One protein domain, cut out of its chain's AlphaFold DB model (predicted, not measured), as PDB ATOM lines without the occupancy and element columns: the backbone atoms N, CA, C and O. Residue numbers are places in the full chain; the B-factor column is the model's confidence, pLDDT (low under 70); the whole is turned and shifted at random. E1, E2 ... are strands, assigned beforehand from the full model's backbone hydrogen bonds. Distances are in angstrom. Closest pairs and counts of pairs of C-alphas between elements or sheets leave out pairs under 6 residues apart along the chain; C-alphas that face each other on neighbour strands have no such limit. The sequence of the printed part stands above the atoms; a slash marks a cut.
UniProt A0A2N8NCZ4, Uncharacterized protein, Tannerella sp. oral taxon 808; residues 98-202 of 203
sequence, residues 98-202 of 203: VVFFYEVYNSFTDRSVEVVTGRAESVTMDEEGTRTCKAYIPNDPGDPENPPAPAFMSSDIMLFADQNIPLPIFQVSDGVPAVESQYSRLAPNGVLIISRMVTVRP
ATOM      1  N   VAL A  98     -31.193  41.188 -62.271       92.44
ATOM      2  CA  VAL A  98     -30.666  41.136 -60.910       92.44
ATOM      3  C   VAL A  98     -31.531  40.248 -60.022       92.44
ATOM      4  O   VAL A  98     -32.751  40.200 -60.165       92.44
ATOM      5  N   VAL A  99     -30.897  39.555 -59.085       93.69
ATOM      6  CA  VAL A  99     -31.570  38.807 -58.024       93.69
ATOM      7  C   VAL A  99     -30.826  39.010 -56.713       93.69
ATOM      8  O   VAL A  99     -29.594  39.052 -56.688       93.69
ATOM      9  N   PHE A 100     -31.566  39.157 -55.619       94.44
ATOM     10  CA  PHE A 100     -30.982  39.201 -54.288       94.44
ATOM     11  C   PHE A 100     -30.996  37.807 -53.676       94.44
ATOM     12  O   PHE A 100     -32.034  37.149 -53.640       94.44
ATOM     13  N   PHE A 101     -29.843  37.374 -53.185       94.88
ATOM     14  CA  PHE A 101     -29.699  36.178 -52.371       94.88
ATOM     15  C   PHE A 101     -29.503  36.612 -50.922       94.88
ATOM     16  O   PHE A 101     -28.690  37.494 -50.650       94.88
ATOM     17  N   TYR A 102     -30.246  36.024 -49.995       95.94
ATOM     18  CA  TYR A 102     -30.234  36.424 -48.596       95.94
ATOM     19  C   TYR A 102     -29.806  35.266 -47.710       95.94
ATOM     20  O   TYR A 102     -30.362  34.176 -47.793       95.94
ATOM     21  N   GLU A 103     -28.856  35.547 -46.831       95.94
ATOM     22  CA  GLU A 103     -28.550  34.752 -45.651       95.94
ATOM     23  C   GLU A 103     -29.139  35.496 -44.451       95.94
ATOM     24  O   GLU A 103     -28.654  36.568 -44.078       95.94
ATOM     25  N   VAL A 104     -30.251  34.993 -43.917       97.25
ATOM     26  CA  VAL A 104     -31.054  35.709 -42.923       97.25
ATOM     27  C   VAL A 104     -30.884  35.091 -41.542       97.25
ATOM     28  O   VAL A 104     -31.166  33.909 -41.340       97.25
ATOM     29  N   TYR A 105     -30.488  35.931 -40.594       96.06
ATOM     30  CA  TYR A 105     -30.418  35.648 -39.169       96.06
ATOM     31  C   TYR A 105     -31.538  36.374 -38.432       96.06
ATOM     32  O   TYR A 105     -31.936  37.484 -38.794       96.06
ATOM     33  N   ASN A 106     -32.014  35.760 -37.358       95.75
ATOM     34  CA  ASN A 106     -32.997  36.335 -36.456       95.75
ATOM     35  C   ASN A 106     -32.380  36.416 -35.059       95.75
ATOM     36  O   ASN A 106     -32.080  35.386 -34.467       95.75
ATOM     37  N   SER A 107     -32.190  37.631 -34.541       94.50
ATOM     38  CA  SER A 107     -31.588  37.842 -33.222       94.50
ATOM     39  C   SER A 107     -32.617  37.957 -32.092       94.50
ATOM     40  O   SER A 107     -32.260  38.352 -30.982       94.50
ATOM     41  N   PHE A 108     -33.901  37.703 -32.357       94.06
ATOM     42  CA  PHE A 108     -34.876  37.517 -31.288       94.06
ATOM     43  C   PHE A 108     -34.564  36.221 -30.550       94.06
ATOM     44  O   PHE A 108     -34.211  35.228 -31.178       94.06
ATOM     45  N   THR A 109     -34.752  36.216 -29.233       92.50
ATOM     46  CA  THR A 109     -34.526  35.031 -28.394       92.50
ATOM     47  C   THR A 109     -35.805  34.264 -28.088       92.50
ATOM     48  O   THR A 109     -35.745  33.108 -27.676       92.50
ATOM     49  N   ASP A 110     -36.967  34.876 -28.318       92.31
ATOM     50  CA  ASP A 110     -38.268  34.405 -27.841       92.31
ATOM     51  C   ASP A 110     -39.248  34.019 -28.960       92.31
ATOM     52  O   ASP A 110     -40.259  33.370 -28.685       92.31
ATOM     53  N   ARG A 111     -38.983  34.414 -30.212       93.31
ATOM     54  CA  ARG A 111     -39.922  34.237 -31.330       93.31
ATOM     55  C   ARG A 111     -39.237  34.088 -32.686       93.31
ATOM     56  O   ARG A 111     -38.203  34.697 -32.960       93.31
ATOM     57  N   SER A 112     -39.876  33.337 -33.576       95.00
ATOM     58  CA  SER A 112     -39.539  33.346 -34.999       95.00
ATOM     59  C   SER A 112     -40.070  34.600 -35.690       95.00
ATOM     60  O   SER A 112     -41.138  35.091 -35.323       95.00
ATOM     61  N   VAL A 113     -39.399  35.043 -36.751       96.38
ATOM     62  CA  VAL A 113     -39.874  36.133 -37.619       96.38
ATOM     63  C   VAL A 113     -40.203  35.606 -39.011       96.38
ATOM     64  O   VAL A 113     -39.471  34.786 -39.560       96.38
ATOM     65  N   GLU A 114     -41.313  36.054 -39.589       97.44
ATOM     66  CA  GLU A 114     -41.624  35.786 -40.992       97.44
ATOM     67  C   GLU A 114     -40.887  36.800 -41.866       97.44
ATOM     68  O   GLU A 114     -40.927  38.003 -41.601       97.44
ATOM     69  N   VAL A 115     -40.229  36.311 -42.913       97.75
ATOM     70  CA  VAL A 115     -39.509  37.129 -43.889       97.75
ATOM     71  C   VAL A 115     -40.070  36.858 -45.278       97.75
ATOM     72  O   VAL A 115     -40.293  35.705 -45.655       97.75
ATOM     73  N   VAL A 116     -40.297  37.928 -46.043       97.19
ATOM     74  CA  VAL A 116     -40.752  37.890 -47.439       97.19
ATOM     75  C   VAL A 116     -39.795  38.712 -48.298       97.19
ATOM     76  O   VAL A 116     -39.648  39.918 -48.102       97.19
ATOM     77  N   THR A 117     -39.154  38.059 -49.264       96.25
ATOM     78  CA  THR A 117     -38.133  38.631 -50.157       96.25
ATOM     79  C   THR A 117     -38.602  38.759 -51.609       96.25
ATOM     80  O   THR A 117     -37.925  39.370 -52.435       96.25
ATOM     81  N   GLY A 118     -39.762  38.194 -51.946       93.62
ATOM     82  CA  GLY A 118     -40.310  38.185 -53.302       93.62
ATOM     83  C   GLY A 118     -41.806  37.886 -53.329       93.62
ATOM     84  O   GLY A 118     -42.426  37.642 -52.293       93.62
ATOM     85  N   ARG A 119     -42.388  37.951 -54.526       91.00
ATOM     86  CA  ARG A 119     -43.800  37.656 -54.804       91.00
ATOM     87  C   ARG A 119     -44.012  36.199 -55.191       91.00
ATOM     88  O   ARG A 119     -45.100  35.677 -54.958       91.00
ATOM     89  N   ALA A 120     -43.019  35.570 -55.816       91.31
ATOM     90  CA  ALA A 120     -43.038  34.143 -56.091       91.31
ATOM     91  C   ALA A 120     -42.972  33.333 -54.784       91.31
ATOM     92  O   ALA A 120     -42.619  33.850 -53.728       91.31
ATOM     93  N   GLU A 121     -43.286  32.039 -54.847       92.19
ATOM     94  CA  GLU A 121     -43.056  31.132 -53.712       92.19
ATOM     95  C   GLU A 121     -41.569  30.772 -53.584       92.19
ATOM     96  O   GLU A 121     -41.004  30.715 -52.488       92.19
ATOM     97  N   SER A 122     -40.922  30.544 -54.726       93.62
ATOM     98  CA  SER A 122     -39.500  30.243 -54.834       93.62
ATOM     99  C   SER A 122     -38.954  30.650 -56.198       93.62
ATOM    100  O   SER A 122     -39.704  30.821 -57.161       93.62
ATOM    101  N   VAL A 123     -37.634  30.783 -56.274       92.44
ATOM    102  CA  VAL A 123     -36.888  31.038 -57.504       92.44
ATOM    103  C   VAL A 123     -35.820  29.969 -57.658       92.44
ATOM    104  O   VAL A 123     -35.105  29.646 -56.710       92.44
ATOM    105  N   THR A 124     -35.693  29.441 -58.870       90.38
ATOM    106  CA  THR A 124     -34.615  28.526 -59.242       90.38
ATOM    107  C   THR A 124     -33.541  29.286 -60.000       90.38
ATOM    108  O   THR A 124     -33.823  29.974 -60.980       90.38
ATOM    109  N   MET A 125     -32.300  29.145 -59.547       84.69
ATOM    110  CA  MET A 125     -31.113  29.668 -60.212       84.69
ATOM    111  C   MET A 125     -30.195  28.499 -60.554       84.69
ATOM    112  O   MET A 125     -30.001  27.612 -59.725       84.69
ATOM    113  N   ASP A 126     -29.609  28.523 -61.750       78.06
ATOM    114  CA  ASP A 126     -28.870  27.389 -62.322       78.06
ATOM    115  C   ASP A 126     -27.839  26.776 -61.354       78.06
ATOM    116  O   ASP A 126     -27.853  25.574 -61.109       78.06
ATOM    117  N   GLU A 127     -26.972  27.609 -60.765       77.62
ATOM    118  CA  GLU A 127     -25.905  27.165 -59.852       77.62
ATOM    119  C   GLU A 127     -26.294  27.217 -58.363       77.62
ATOM    120  O   GLU A 127     -25.701  26.505 -57.558       77.62
ATOM    121  N   GLU A 128     -27.266  28.051 -57.976       76.88
ATOM    122  CA  GLU A 128     -27.634  28.265 -56.558       76.88
ATOM    123  C   GLU A 128     -28.788  27.364 -56.088       76.88
ATOM    124  O   GLU A 128     -29.107  27.324 -54.892       76.88
ATOM    125  N   GLY A 129     -29.411  26.641 -57.021       86.38
ATOM    126  CA  GLY A 129     -30.573  25.798 -56.782       86.38
ATOM    127  C   GLY A 129     -31.864  26.595 -56.592       86.38
ATOM    128  O   GLY A 129     -31.966  27.772 -56.940       86.38
ATOM    129  N   THR A 130     -32.881  25.926 -56.048       92.06
ATOM    130  CA  THR A 130     -34.167  26.551 -55.717       92.06
ATOM    131  C   THR A 130     -34.120  27.144 -54.315       92.06
ATOM    132  O   THR A 130     -33.795  26.450 -53.350       92.06
ATOM    133  N   ARG A 131     -34.476  28.423 -54.196       93.88
ATOM    134  CA  ARG A 131     -34.550  29.165 -52.933       93.88
ATOM    135  C   ARG A 131     -35.948  29.724 -52.743       93.88
ATOM    136  O   ARG A 131     -36.580  30.158 -53.702       93.88
ATOM    137  N   THR A 132     -36.449  29.686 -51.515       96.19
ATOM    138  CA  THR A 132     -37.769  30.233 -51.206       96.19
ATOM    139  C   THR A 132     -37.705  31.753 -51.110       96.19
ATOM    140  O   THR A 132     -36.689  32.331 -50.718       96.19
ATOM    141  N   CYS A 133     -38.810  32.409 -51.453       96.38
ATOM    142  CA  CYS A 133     -38.970  33.854 -51.287       96.38
ATOM    143  C   CYS A 133     -39.695  34.218 -49.986       96.38
ATOM    144  O   CYS A 133     -39.900  35.392 -49.683       96.38
ATOM    145  N   LYS A 134     -40.117  33.207 -49.224       96.50
ATOM    146  CA  LYS A 134     -40.850  33.351 -47.974       96.50
ATOM    147  C   LYS A 134     -40.435  32.257 -46.994       96.50
ATOM    148  O   LYS A 134     -40.374  31.088 -47.377       96.50
ATOM    149  N   ALA A 135     -40.139  32.628 -45.752       96.00
ATOM    150  CA  ALA A 135     -39.747  31.683 -44.707       96.00
ATOM    151  C   ALA A 135     -40.015  32.236 -43.299       96.00
ATOM    152  O   ALA A 135     -40.026  33.448 -43.089       96.00
ATOM    153  N   TYR A 136     -40.182  31.328 -42.335       95.69
ATOM    154  CA  TYR A 136     -40.097  31.641 -40.909       95.69
ATOM    155  C   TYR A 136     -38.672  31.379 -40.428       95.69
ATOM    156  O   TYR A 136     -38.164  30.269 -40.579       95.69
ATOM    157  N   ILE A 137     -38.039  32.399 -39.854       95.62
ATOM    158  CA  ILE A 137     -36.664  32.331 -39.362       95.62
ATOM    159  C   ILE A 137     -36.710  32.052 -37.856       95.62
ATOM    160  O   ILE A 137     -37.288  32.864 -37.124       95.62
ATOM    161  N   PRO A 138     -36.160  30.922 -37.374       93.62
ATOM    162  CA  PRO A 138     -36.201  30.565 -35.956       93.62
ATOM    163  C   PRO A 138     -35.464  31.599 -35.102       93.62
ATOM    164  O   PRO A 138     -34.578  32.288 -35.597       93.62
ATOM    165  N   ASN A 139     -35.856  31.732 -33.836       92.94
ATOM    166  CA  ASN A 139     -35.148  32.566 -32.864       92.94
ATOM    167  C   ASN A 139     -33.723  32.052 -32.619       92.94
ATOM    168  O   ASN A 139     -33.449  30.860 -32.765       92.94
ATOM    169  N   ASP A 140     -32.849  32.949 -32.176       90.19
ATOM    170  CA  ASP A 140     -31.553  32.607 -31.608       90.19
ATOM    171  C   ASP A 140     -31.690  32.481 -30.086       90.19
ATOM    172  O   ASP A 140     -31.826  33.497 -29.403       90.19
ATOM    173  N   PRO A 141     -31.674  31.264 -29.510       85.88
ATOM    174  CA  PRO A 141     -31.798  31.089 -28.066       85.88
ATOM    175  C   PRO A 141     -30.593  31.644 -27.285       85.88
ATOM    176  O   PRO A 141     -30.636  31.658 -26.055       85.88
ATOM    177  N   GLY A 142     -29.532  32.098 -27.963       84.94
ATOM    178  CA  GLY A 142     -28.308  32.588 -27.339       84.94
ATOM    179  C   GLY A 142     -27.407  31.461 -26.838       84.94
ATOM    180  O   GLY A 142     -26.625  31.687 -25.916       84.94
ATOM    181  N   ASP A 143     -27.533  30.258 -27.409       85.94
ATOM    182  CA  ASP A 143     -26.660  29.118 -27.126       85.94
ATOM    183  C   ASP A 143     -25.403  29.191 -28.016       85.94
ATOM    184  O   ASP A 143     -25.481  28.909 -29.215       85.94
ATOM    185  N   PRO A 144     -24.232  29.565 -27.464       83.75
ATOM    186  CA  PRO A 144     -23.009  29.701 -28.249       83.75
ATOM    187  C   PRO A 144     -22.467  28.360 -28.767       83.75
ATOM    188  O   PRO A 144     -21.653  28.369 -29.689       83.75
ATOM    189  N   GLU A 145     -22.881  27.221 -28.198       88.81
ATOM    190  CA  GLU A 145     -22.473  25.897 -28.682       88.81
ATOM    191  C   GLU A 145     -23.326  25.427 -29.870       88.81
ATOM    192  O   GLU A 145     -22.879  24.586 -30.653       88.81
ATOM    193  N   ASN A 146     -24.528  25.987 -30.038       84.25
ATOM    194  CA  ASN A 146     -25.468  25.614 -31.091       84.25
ATOM    195  C   ASN A 146     -26.242  26.832 -31.636       84.25
ATOM    196  O   ASN A 146     -27.449  26.962 -31.395       84.25
ATOM    197  N   PRO A 147     -25.572  27.731 -32.381       81.75
ATOM    198  CA  PRO A 147     -26.237  28.871 -32.995       81.75
ATOM    199  C   PRO A 147     -27.243  28.404 -34.062       81.75
ATOM    200  O   PRO A 147     -26.992  27.412 -34.760       81.75
ATOM    201  N   PRO A 148     -28.369  29.114 -34.249       86.00
ATOM    202  CA  PRO A 148     -29.320  28.773 -35.295       86.00
ATOM    203  C   PRO A 148     -28.670  28.903 -36.677       86.00
ATOM    204  O   PRO A 148     -27.960  29.867 -36.975       86.00
ATOM    205  N   ALA A 149     -28.947  27.934 -37.550       89.25
ATOM    206  CA  ALA A 149     -28.553  28.037 -38.947       89.25
ATOM    207  C   ALA A 149     -29.309  29.198 -39.620       89.25
ATOM    208  O   ALA A 149     -30.516  29.350 -39.394       89.25
ATOM    209  N   PRO A 150     -28.641  29.995 -40.469       91.25
ATOM    210  CA  PRO A 150     -29.319  31.034 -41.223       91.25
ATOM    211  C   PRO A 150     -30.292  30.433 -42.233       91.25
ATOM    212  O   PRO A 150     -30.109  29.323 -42.745       91.25
ATOM    213  N   ALA A 151     -31.313  31.210 -42.577       94.31
ATOM    214  CA  ALA A 151     -32.190  30.877 -43.683       94.31
ATOM    215  C   ALA A 151     -31.643  31.441 -44.994       94.31
ATOM    216  O   ALA A 151     -31.378  32.637 -45.110       94.31
ATOM    217  N   PHE A 152     -31.526  30.574 -45.998       94.56
ATOM    218  CA  PHE A 152     -31.118  30.950 -47.347       94.56
ATOM    219  C   PHE A 152     -32.344  31.203 -48.219       94.56
ATOM    220  O   PHE A 152     -33.110  30.281 -48.508       94.56
ATOM    221  N   MET A 153     -32.516  32.448 -48.652       95.44
ATOM    222  CA  MET A 153     -33.692  32.917 -49.386       95.44
ATOM    223  C   MET A 153     -33.286  33.673 -50.650       95.44
ATOM    224  O   MET A 153     -32.143  34.107 -50.790       95.44
ATOM    225  N   SER A 154     -34.227  33.881 -51.569       95.25
ATOM    226  CA  SER A 154     -34.005  34.715 -52.755       95.25
ATOM    227  C   SER A 154     -35.141  35.697 -52.998       95.25
ATOM    228  O   SER A 154     -36.292  35.424 -52.663       95.25
ATOM    229  N   SER A 155     -34.852  36.833 -53.626       94.62
ATOM    230  CA  SER A 155     -35.898  37.654 -54.240       94.62
ATOM    231  C   SER A 155     -36.406  37.035 -55.539       94.62
ATOM    232  O   SER A 155     -35.816  36.084 -56.056       94.62
ATOM    233  N   ASP A 156     -37.449  37.637 -56.113       92.44
ATOM    234  CA  ASP A 156     -37.775  37.445 -57.527       92.44
ATOM    235  C   ASP A 156     -36.574  37.843 -58.412       92.44
ATOM    236  O   ASP A 156     -35.770  38.709 -58.033       92.44
ATOM    237  N   ILE A 157     -36.465  37.241 -59.601       91.25
ATOM    238  CA  ILE A 157     -35.508  37.681 -60.625       91.25
ATOM    239  C   ILE A 157     -36.098  38.900 -61.333       91.25
ATOM    240  O   ILE A 157     -37.161  38.823 -61.943       91.25
ATOM    241  N   MET A 158     -35.388  40.020 -61.272       90.75
ATOM    242  CA  MET A 158     -35.739  41.256 -61.964       90.75
ATOM    243  C   MET A 158     -34.981  41.318 -63.288       90.75
ATOM    244  O   MET A 158     -33.796  41.651 -63.303       90.75
ATOM    245  N   LEU A 159     -35.637  40.979 -64.398       90.25
ATOM    246  CA  LEU A 159     -35.026  41.060 -65.724       90.25
ATOM    247  C   LEU A 159     -35.093  42.496 -66.255       90.25
ATOM    248  O   LEU A 159     -36.119  43.161 -66.173       90.25
ATOM    249  N   PHE A 160     -33.997  42.981 -66.833       88.38
ATOM    250  CA  PHE A 160     -33.917  44.340 -67.385       88.38
ATOM    251  C   PHE A 160     -34.573  44.477 -68.759       88.38
ATOM    252  O   PHE A 160     -34.795  45.590 -69.227       88.38
ATOM    253  N   ALA A 161     -34.910  43.353 -69.392       85.06
ATOM    254  CA  ALA A 161     -35.757  43.341 -70.577       85.06
ATOM    255  C   ALA A 161     -37.216  43.730 -70.257       85.06
ATOM    256  O   ALA A 161     -37.960  44.107 -71.165       85.06
ATOM    257  N   ASP A 162     -37.625  43.662 -68.986       80.62
ATOM    258  CA  ASP A 162     -38.987  43.973 -68.573       80.62
ATOM    259  C   ASP A 162     -39.180  45.488 -68.429       80.62
ATOM    260  O   ASP A 162     -38.392  46.185 -67.793       80.62
ATOM    261  N   GLN A 163     -40.277  46.015 -68.980       72.00
ATOM    262  CA  GLN A 163     -40.561  47.457 -68.926       72.00
ATOM    263  C   GLN A 163     -40.928  47.968 -67.526       72.00
ATOM    264  O   GLN A 163     -40.840  49.166 -67.271       72.00
ATOM    265  N   ASN A 164     -41.331  47.072 -66.621       77.00
ATOM    266  CA  ASN A 164     -41.706  47.394 -65.248       77.00
ATOM    267  C   ASN A 164     -40.924  46.507 -64.280       77.00
ATOM    268  O   ASN A 164     -41.376  45.421 -63.922       77.00
ATOM    269  N   ILE A 165     -39.767  46.993 -63.835       75.31
ATOM    270  CA  ILE A 165     -38.964  46.317 -62.816       75.31
ATOM    271  C   ILE A 165     -39.568  46.644 -61.442       75.31
ATOM    272  O   ILE A 165     -39.560  47.812 -61.040       75.31
ATOM    273  N   PRO A 166     -40.132  45.663 -60.712       73.56
ATOM    274  CA  PRO A 166     -40.677  45.917 -59.386       73.56
ATOM    275  C   PRO A 166     -39.561  46.322 -58.417       73.56
ATOM    276  O   PRO A 166     -38.426  45.863 -58.530       73.56
ATOM    277  N   LEU A 167     -39.891  47.161 -57.429       77.25
ATOM    278  CA  LEU A 167     -38.964  47.431 -56.332       77.25
ATOM    279  C   LEU A 167     -38.654  46.125 -55.580       77.25
ATOM    280  O   LEU A 167     -39.576  45.333 -55.353       77.25
ATOM    281  N   PRO A 168     -37.394  45.910 -55.166       78.31
ATOM    282  CA  PRO A 168     -37.026  44.743 -54.381       78.31
ATOM    283  C   PRO A 168     -37.800  44.726 -53.062       78.31
ATOM    284  O   PRO A 168     -37.906  45.742 -52.370       78.31
ATOM    285  N   ILE A 169     -38.346  43.560 -52.728       87.75
ATOM    286  CA  ILE A 169     -39.143  43.349 -51.523       87.75
ATOM    287  C   ILE A 169     -38.225  42.777 -50.445       87.75
ATOM    288  O   ILE A 169     -37.503  41.814 -50.679       87.75
ATOM    289  N   PHE A 170     -38.260  43.369 -49.256       94.31
ATOM    290  CA  PHE A 170     -37.759  42.743 -48.039       94.31
ATOM    291  C   PHE A 170     -38.665  43.176 -46.892       94.31
ATOM    292  O   PHE A 170     -38.573  44.300 -46.404       94.31
ATOM    293  N   GLN A 171     -39.599  42.309 -46.522       95.88
ATOM    294  CA  GLN A 171     -40.559  42.553 -45.452       95.88
ATOM    295  C   GLN A 171     -40.300  41.576 -44.317       95.88
ATOM    296  O   GLN A 171     -40.025  40.401 -44.556       95.88
ATOM    297  N   VAL A 172     -40.406  42.079 -43.093       96.88
ATOM    298  CA  VAL A 172     -40.308  41.291 -41.867       96.88
ATOM    299  C   VAL A 172     -41.585  41.483 -41.061       96.88
ATOM    300  O   VAL A 172     -42.152  42.577 -41.061       96.88
ATOM    301  N   SER A 173     -42.060  40.431 -40.395       97.00
ATOM    302  CA  SER A 173     -43.251  40.523 -39.542       97.00
ATOM    303  C   SER A 173     -43.025  41.350 -38.274       97.00
ATOM    304  O   SER A 173     -43.972  41.936 -37.757       97.00
ATOM    305  N   ASP A 174     -41.797  41.357 -37.751       95.38
ATOM    306  CA  ASP A 174     -41.385  42.074 -36.539       95.38
ATOM    307  C   ASP A 174     -39.876  42.380 -36.607       95.38
ATOM    308  O   ASP A 174     -39.122  41.667 -37.277       95.38
ATOM    309  N   GLY A 175     -39.445  43.427 -35.904       95.06
ATOM    310  CA  GLY A 175     -38.053  43.877 -35.844       95.06
ATOM    311  C   GLY A 175     -37.574  44.755 -37.006       95.06
ATOM    312  O   GLY A 175     -38.315  45.102 -37.927       95.06
ATOM    313  N   VAL A 176     -36.291  45.119 -36.949       96.50
ATOM    314  CA  VAL A 176     -35.592  45.936 -37.946       96.50
ATOM    315  C   VAL A 176     -34.565  45.074 -38.676       96.50
ATOM    316  O   VAL A 176     -33.638  44.558 -38.042       96.50
ATOM    317  N   PRO A 177     -34.677  44.914 -40.004       96.12
ATOM    318  CA  PRO A 177     -33.658  44.230 -40.779       96.12
ATOM    319  C   PRO A 177     -32.443  45.136 -40.982       96.12
ATOM    320  O   PRO A 177     -32.568  46.304 -41.355       96.12
ATOM    321  N   ALA A 178     -31.255  44.576 -40.799       96.31
ATOM    322  CA  ALA A 178     -29.990  45.251 -41.042       96.31
ATOM    323  C   ALA A 178     -29.098  44.394 -41.939       96.31
ATOM    324  O   ALA A 178     -28.936  43.198 -41.714       96.31
ATOM    325  N   VAL A 179     -28.530  45.019 -42.969       96.38
ATOM    326  CA  VAL A 179     -27.585  44.362 -43.875       96.38
ATOM    327  C   VAL A 179     -26.197  44.432 -43.248       96.38
ATOM    328  O   VAL A 179     -25.642  45.519 -43.103       96.38
ATOM    329  N   GLU A 180     -25.641  43.278 -42.898       96.31
ATOM    330  CA  GLU A 180     -24.317  43.158 -42.270       96.31
ATOM    331  C   GLU A 180     -23.201  43.116 -43.314       96.31
ATOM    332  O   GLU A 180     -22.124  43.680 -43.133       96.31
ATOM    333  N   SER A 181     -23.461  42.449 -44.437       96.38
ATOM    334  CA  SER A 181     -22.527  42.374 -45.553       96.38
ATOM    335  C   SER A 181     -23.264  42.239 -46.879       96.38
ATOM    336  O   SER A 181     -24.394  41.746 -46.945       96.38
ATOM    337  N   GLN A 182     -22.618  42.707 -47.947       96.69
ATOM    338  CA  GLN A 182     -23.116  42.573 -49.308       96.69
ATOM    339  C   GLN A 182     -21.959  42.333 -50.275       96.69
ATOM    340  O   GLN A 182     -20.954  43.040 -50.240       96.69
ATOM    341  N   TYR A 183     -22.142  41.387 -51.190       95.00
ATOM    342  CA  TYR A 183     -21.254  41.174 -52.328       95.00
ATOM    343  C   TYR A 183     -22.067  40.815 -53.571       95.00
ATOM    344  O   TYR A 183     -23.255  40.509 -53.488       95.00
ATOM    345  N   SER A 184     -21.442  40.891 -54.743       94.25
ATOM    346  CA  SER A 184     -22.119  40.614 -56.007       94.25
ATOM    347  C   SER A 184     -21.274  39.756 -56.927       94.25
ATOM    348  O   SER A 184     -20.064  39.961 -57.026       94.25
ATOM    349  N   ARG A 185     -21.924  38.851 -57.656       92.25
ATOM    350  CA  ARG A 185     -21.304  38.054 -58.718       92.25
ATOM    351  C   ARG A 185     -22.212  37.993 -59.939       92.25
ATOM    352  O   ARG A 185     -23.431  37.999 -59.806       92.25
ATOM    353  N   LEU A 186     -21.624  37.909 -61.127       91.06
ATOM    354  CA  LEU A 186     -22.378  37.685 -62.358       91.06
ATOM    355  C   LEU A 186     -22.496  36.179 -62.614       91.06
ATOM    356  O   LEU A 186     -21.478  35.503 -62.771       91.06
ATOM    357  N   ALA A 187     -23.721  35.657 -62.652       88.69
ATOM    358  CA  ALA A 187     -23.976  34.263 -62.991       88.69
ATOM    359  C   ALA A 187     -23.723  33.999 -64.491       88.69
ATOM    360  O   ALA A 187     -23.846  34.920 -65.309       88.69
ATOM    361  N   PRO A 188     -23.406  32.753 -64.901       86.06
ATOM    362  CA  PRO A 188     -23.147  32.424 -66.307       86.06
ATOM    363  C   PRO A 188     -24.291  32.790 -67.262       86.06
ATOM    364  O   PRO A 188     -24.041  33.131 -68.417       86.06
ATOM    365  N   ASN A 189     -25.533  32.765 -66.774       85.88
ATOM    366  CA  ASN A 189     -26.729  33.109 -67.541       85.88
ATOM    367  C   ASN A 189     -26.905  34.625 -67.791       85.88
ATOM    368  O   ASN A 189     -27.754  35.008 -68.603       85.88
ATOM    369  N   GLY A 190     -26.078  35.475 -67.169       89.19
ATOM    370  CA  GLY A 190     -26.105  36.934 -67.290       89.19
ATOM    371  C   GLY A 190     -26.896  37.647 -66.189       89.19
ATOM    372  O   GLY A 190     -27.044  38.863 -66.254       89.19
ATOM    373  N   VAL A 191     -27.410  36.938 -65.181       91.38
ATOM    374  CA  VAL A 191     -28.084  37.555 -64.027       91.38
ATOM    375  C   VAL A 191     -27.052  37.962 -62.973       91.38
ATOM    376  O   VAL A 191     -26.199  37.168 -62.573       91.38
ATOM    377  N   LEU A 192     -27.119  39.210 -62.509       92.69
ATOM    378  CA  LEU A 192     -26.328  39.700 -61.386       92.69
ATOM    379  C   LEU A 192     -26.937  39.197 -60.074       92.69
ATOM    380  O   LEU A 192     -28.058  39.557 -59.723       92.69
ATOM    381  N   ILE A 193     -26.189  38.392 -59.330       93.31
ATOM    382  CA  ILE A 193     -26.573  37.935 -57.996       93.31
ATOM    383  C   ILE A 193     -25.975  38.904 -56.983       93.31
ATOM    384  O   ILE A 193     -24.759  39.096 -56.956       93.31
ATOM    385  N   ILE A 194     -26.823  39.509 -56.153       94.44
ATOM    386  CA  ILE A 194     -26.420  40.342 -55.019       94.44
ATOM    387  C   ILE A 194     -26.696  39.558 -53.740       94.44
ATOM    388  O   ILE A 194     -27.841  39.450 -53.304       94.44
ATOM    389  N   SER A 195     -25.645  39.023 -53.133       95.06
ATOM    390  CA  SER A 195     -25.736  38.294 -51.872       95.06
ATOM    391  C   SER A 195     -25.704  39.262 -50.697       95.06
ATOM    392  O   SER A 195     -24.870  40.170 -50.661       95.06
ATOM    393  N   ARG A 196     -26.600  39.067 -49.733       96.31
ATOM    394  CA  ARG A 196     -26.731  39.879 -48.523       96.31
ATOM    395  C   ARG A 196     -26.831  38.996 -47.293       96.31
ATOM    396  O   ARG A 196     -27.713  38.147 -47.221       96.31
ATOM    397  N   MET A 197     -25.996  39.276 -46.305       96.94
ATOM    398  CA  MET A 197     -26.207  38.787 -44.949       96.94
ATOM    399  C   MET A 197     -27.095  39.793 -44.219       96.94
ATOM    400  O   MET A 197     -26.760  40.979 -44.158       96.94
ATOM    401  N   VAL A 198     -28.234  39.342 -43.705       97.44
ATOM    402  CA  VAL A 198     -29.221  40.196 -43.040       97.44
ATOM    403  C   VAL A 198     -29.493  39.671 -41.644       97.44
ATOM    404  O   VAL A 198     -29.847  38.510 -41.487       97.44
ATOM    405  N   THR A 199     -29.396  40.538 -40.643       96.81
ATOM    406  CA  THR A 199     -29.837  40.232 -39.280       96.81
ATOM    407  C   THR A 199     -31.112  41.007 -38.981       96.81
ATOM    408  O   THR A 199     -31.134  42.234 -39.078       96.81
ATOM    409  N   VAL A 200     -32.179  40.300 -38.612       97.12
ATOM    410  CA  VAL A 200     -33.410  40.901 -38.091       97.12
ATOM    411  C   VAL A 200     -33.250  41.082 -36.589       97.12
ATOM    412  O   VAL A 200     -33.069  40.101 -35.864       97.12
ATOM    413  N   ARG A 201     -33.287  42.337 -36.135       95.38
ATOM    414  CA  ARG A 201     -33.089  42.709 -34.730       95.38
ATOM    415  C   ARG A 201     -34.386  43.189 -34.081       95.38
ATOM    416  O   ARG A 201     -35.219  43.758 -34.782       95.38
ATOM    417  N   PRO A 202     -34.553  43.031 -32.760       92.25
ATOM    418  CA  PRO A 202     -35.577  43.758 -32.017       92.25
ATOM    419  C   PRO A 202     -35.450  45.279 -32.222       92.25
ATOM    420  O   PRO A 202     -34.346  45.775 -32.458       92.25
TER     421      PRO A 202
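What this domain is: This is residues 98 to 202 of the 203 residues of an uncharacterized protein of Tannerella sp. oral taxon 808 (UniProt A0A2N8NCZ4). This is an elongated sandwich, two sheets face to face: a twisted sheet of four strands, E6, E1, E8, E7, is partly covered by the short pair E2 and E5, with the small hairpin E3 and E4 near E6. The long link between E6 and E7 folds back so that its residues 171 to 172 pair antiparallel with residues 115 to 116 of E2. The printed part has 105 residues, with no named helix and eight strands, E1 to E8 in chain order, holding 51 residues, under half; the class is all strand. The large sheet is mixed, and both pairs are antiparallel. The whole is compact, with a radius of gyration of the C-alphas of 14.3 A and spans of 45 by 25 by 21 A.

Where its parts are: Find C-alpha 98 at (-30.666, 41.136, -60.910); from there E1 runs through residue 106, 25.0 A. E8, residues 191 to 201, is 30.2 A long and ends at C-alpha 201, (-33.089, 42.709, -34.730). E7, residues 176 to 186, covers 29.0 A and bends by 60 degrees at residue 180. E6 is residues 151 to 154, E2 113 to 116, E5 134 to 137, E3 122 to 125 and E4 129 to 132.

How they stand to each other: Start at inner strand E1: it is parallel to E8, with N 101 and O 194 2.9 A apart, and antiparallel to edge strand E6, with N 102 and O 153 at 2.8 A. E7 and E8 form a hairpin; N 176 and O 201 are 2.8 A apart. Across the sandwich, the closest C-alphas of E5 and E6, Ile 137 and Ala 151, are 6.4 A apart. E2 and E5 are antiparallel, N 137 and O 113 at 2.8 A. In the hairpin E3 and E4, N 123 and O 131 are 2.8 A apart; E4 runs on into E5 at 76 degrees. E4 and E8 are apart.

The domain as a whole: The farthest C-alphas, Glu 145 and Gln 163, are 49.1 A apart. The printed part has no cut. The links E5 to E6 and E6 to E7 are long, 13 and 21 residues. Mean pLDDT of the printed part is 91.4, and no printed residue is under 70.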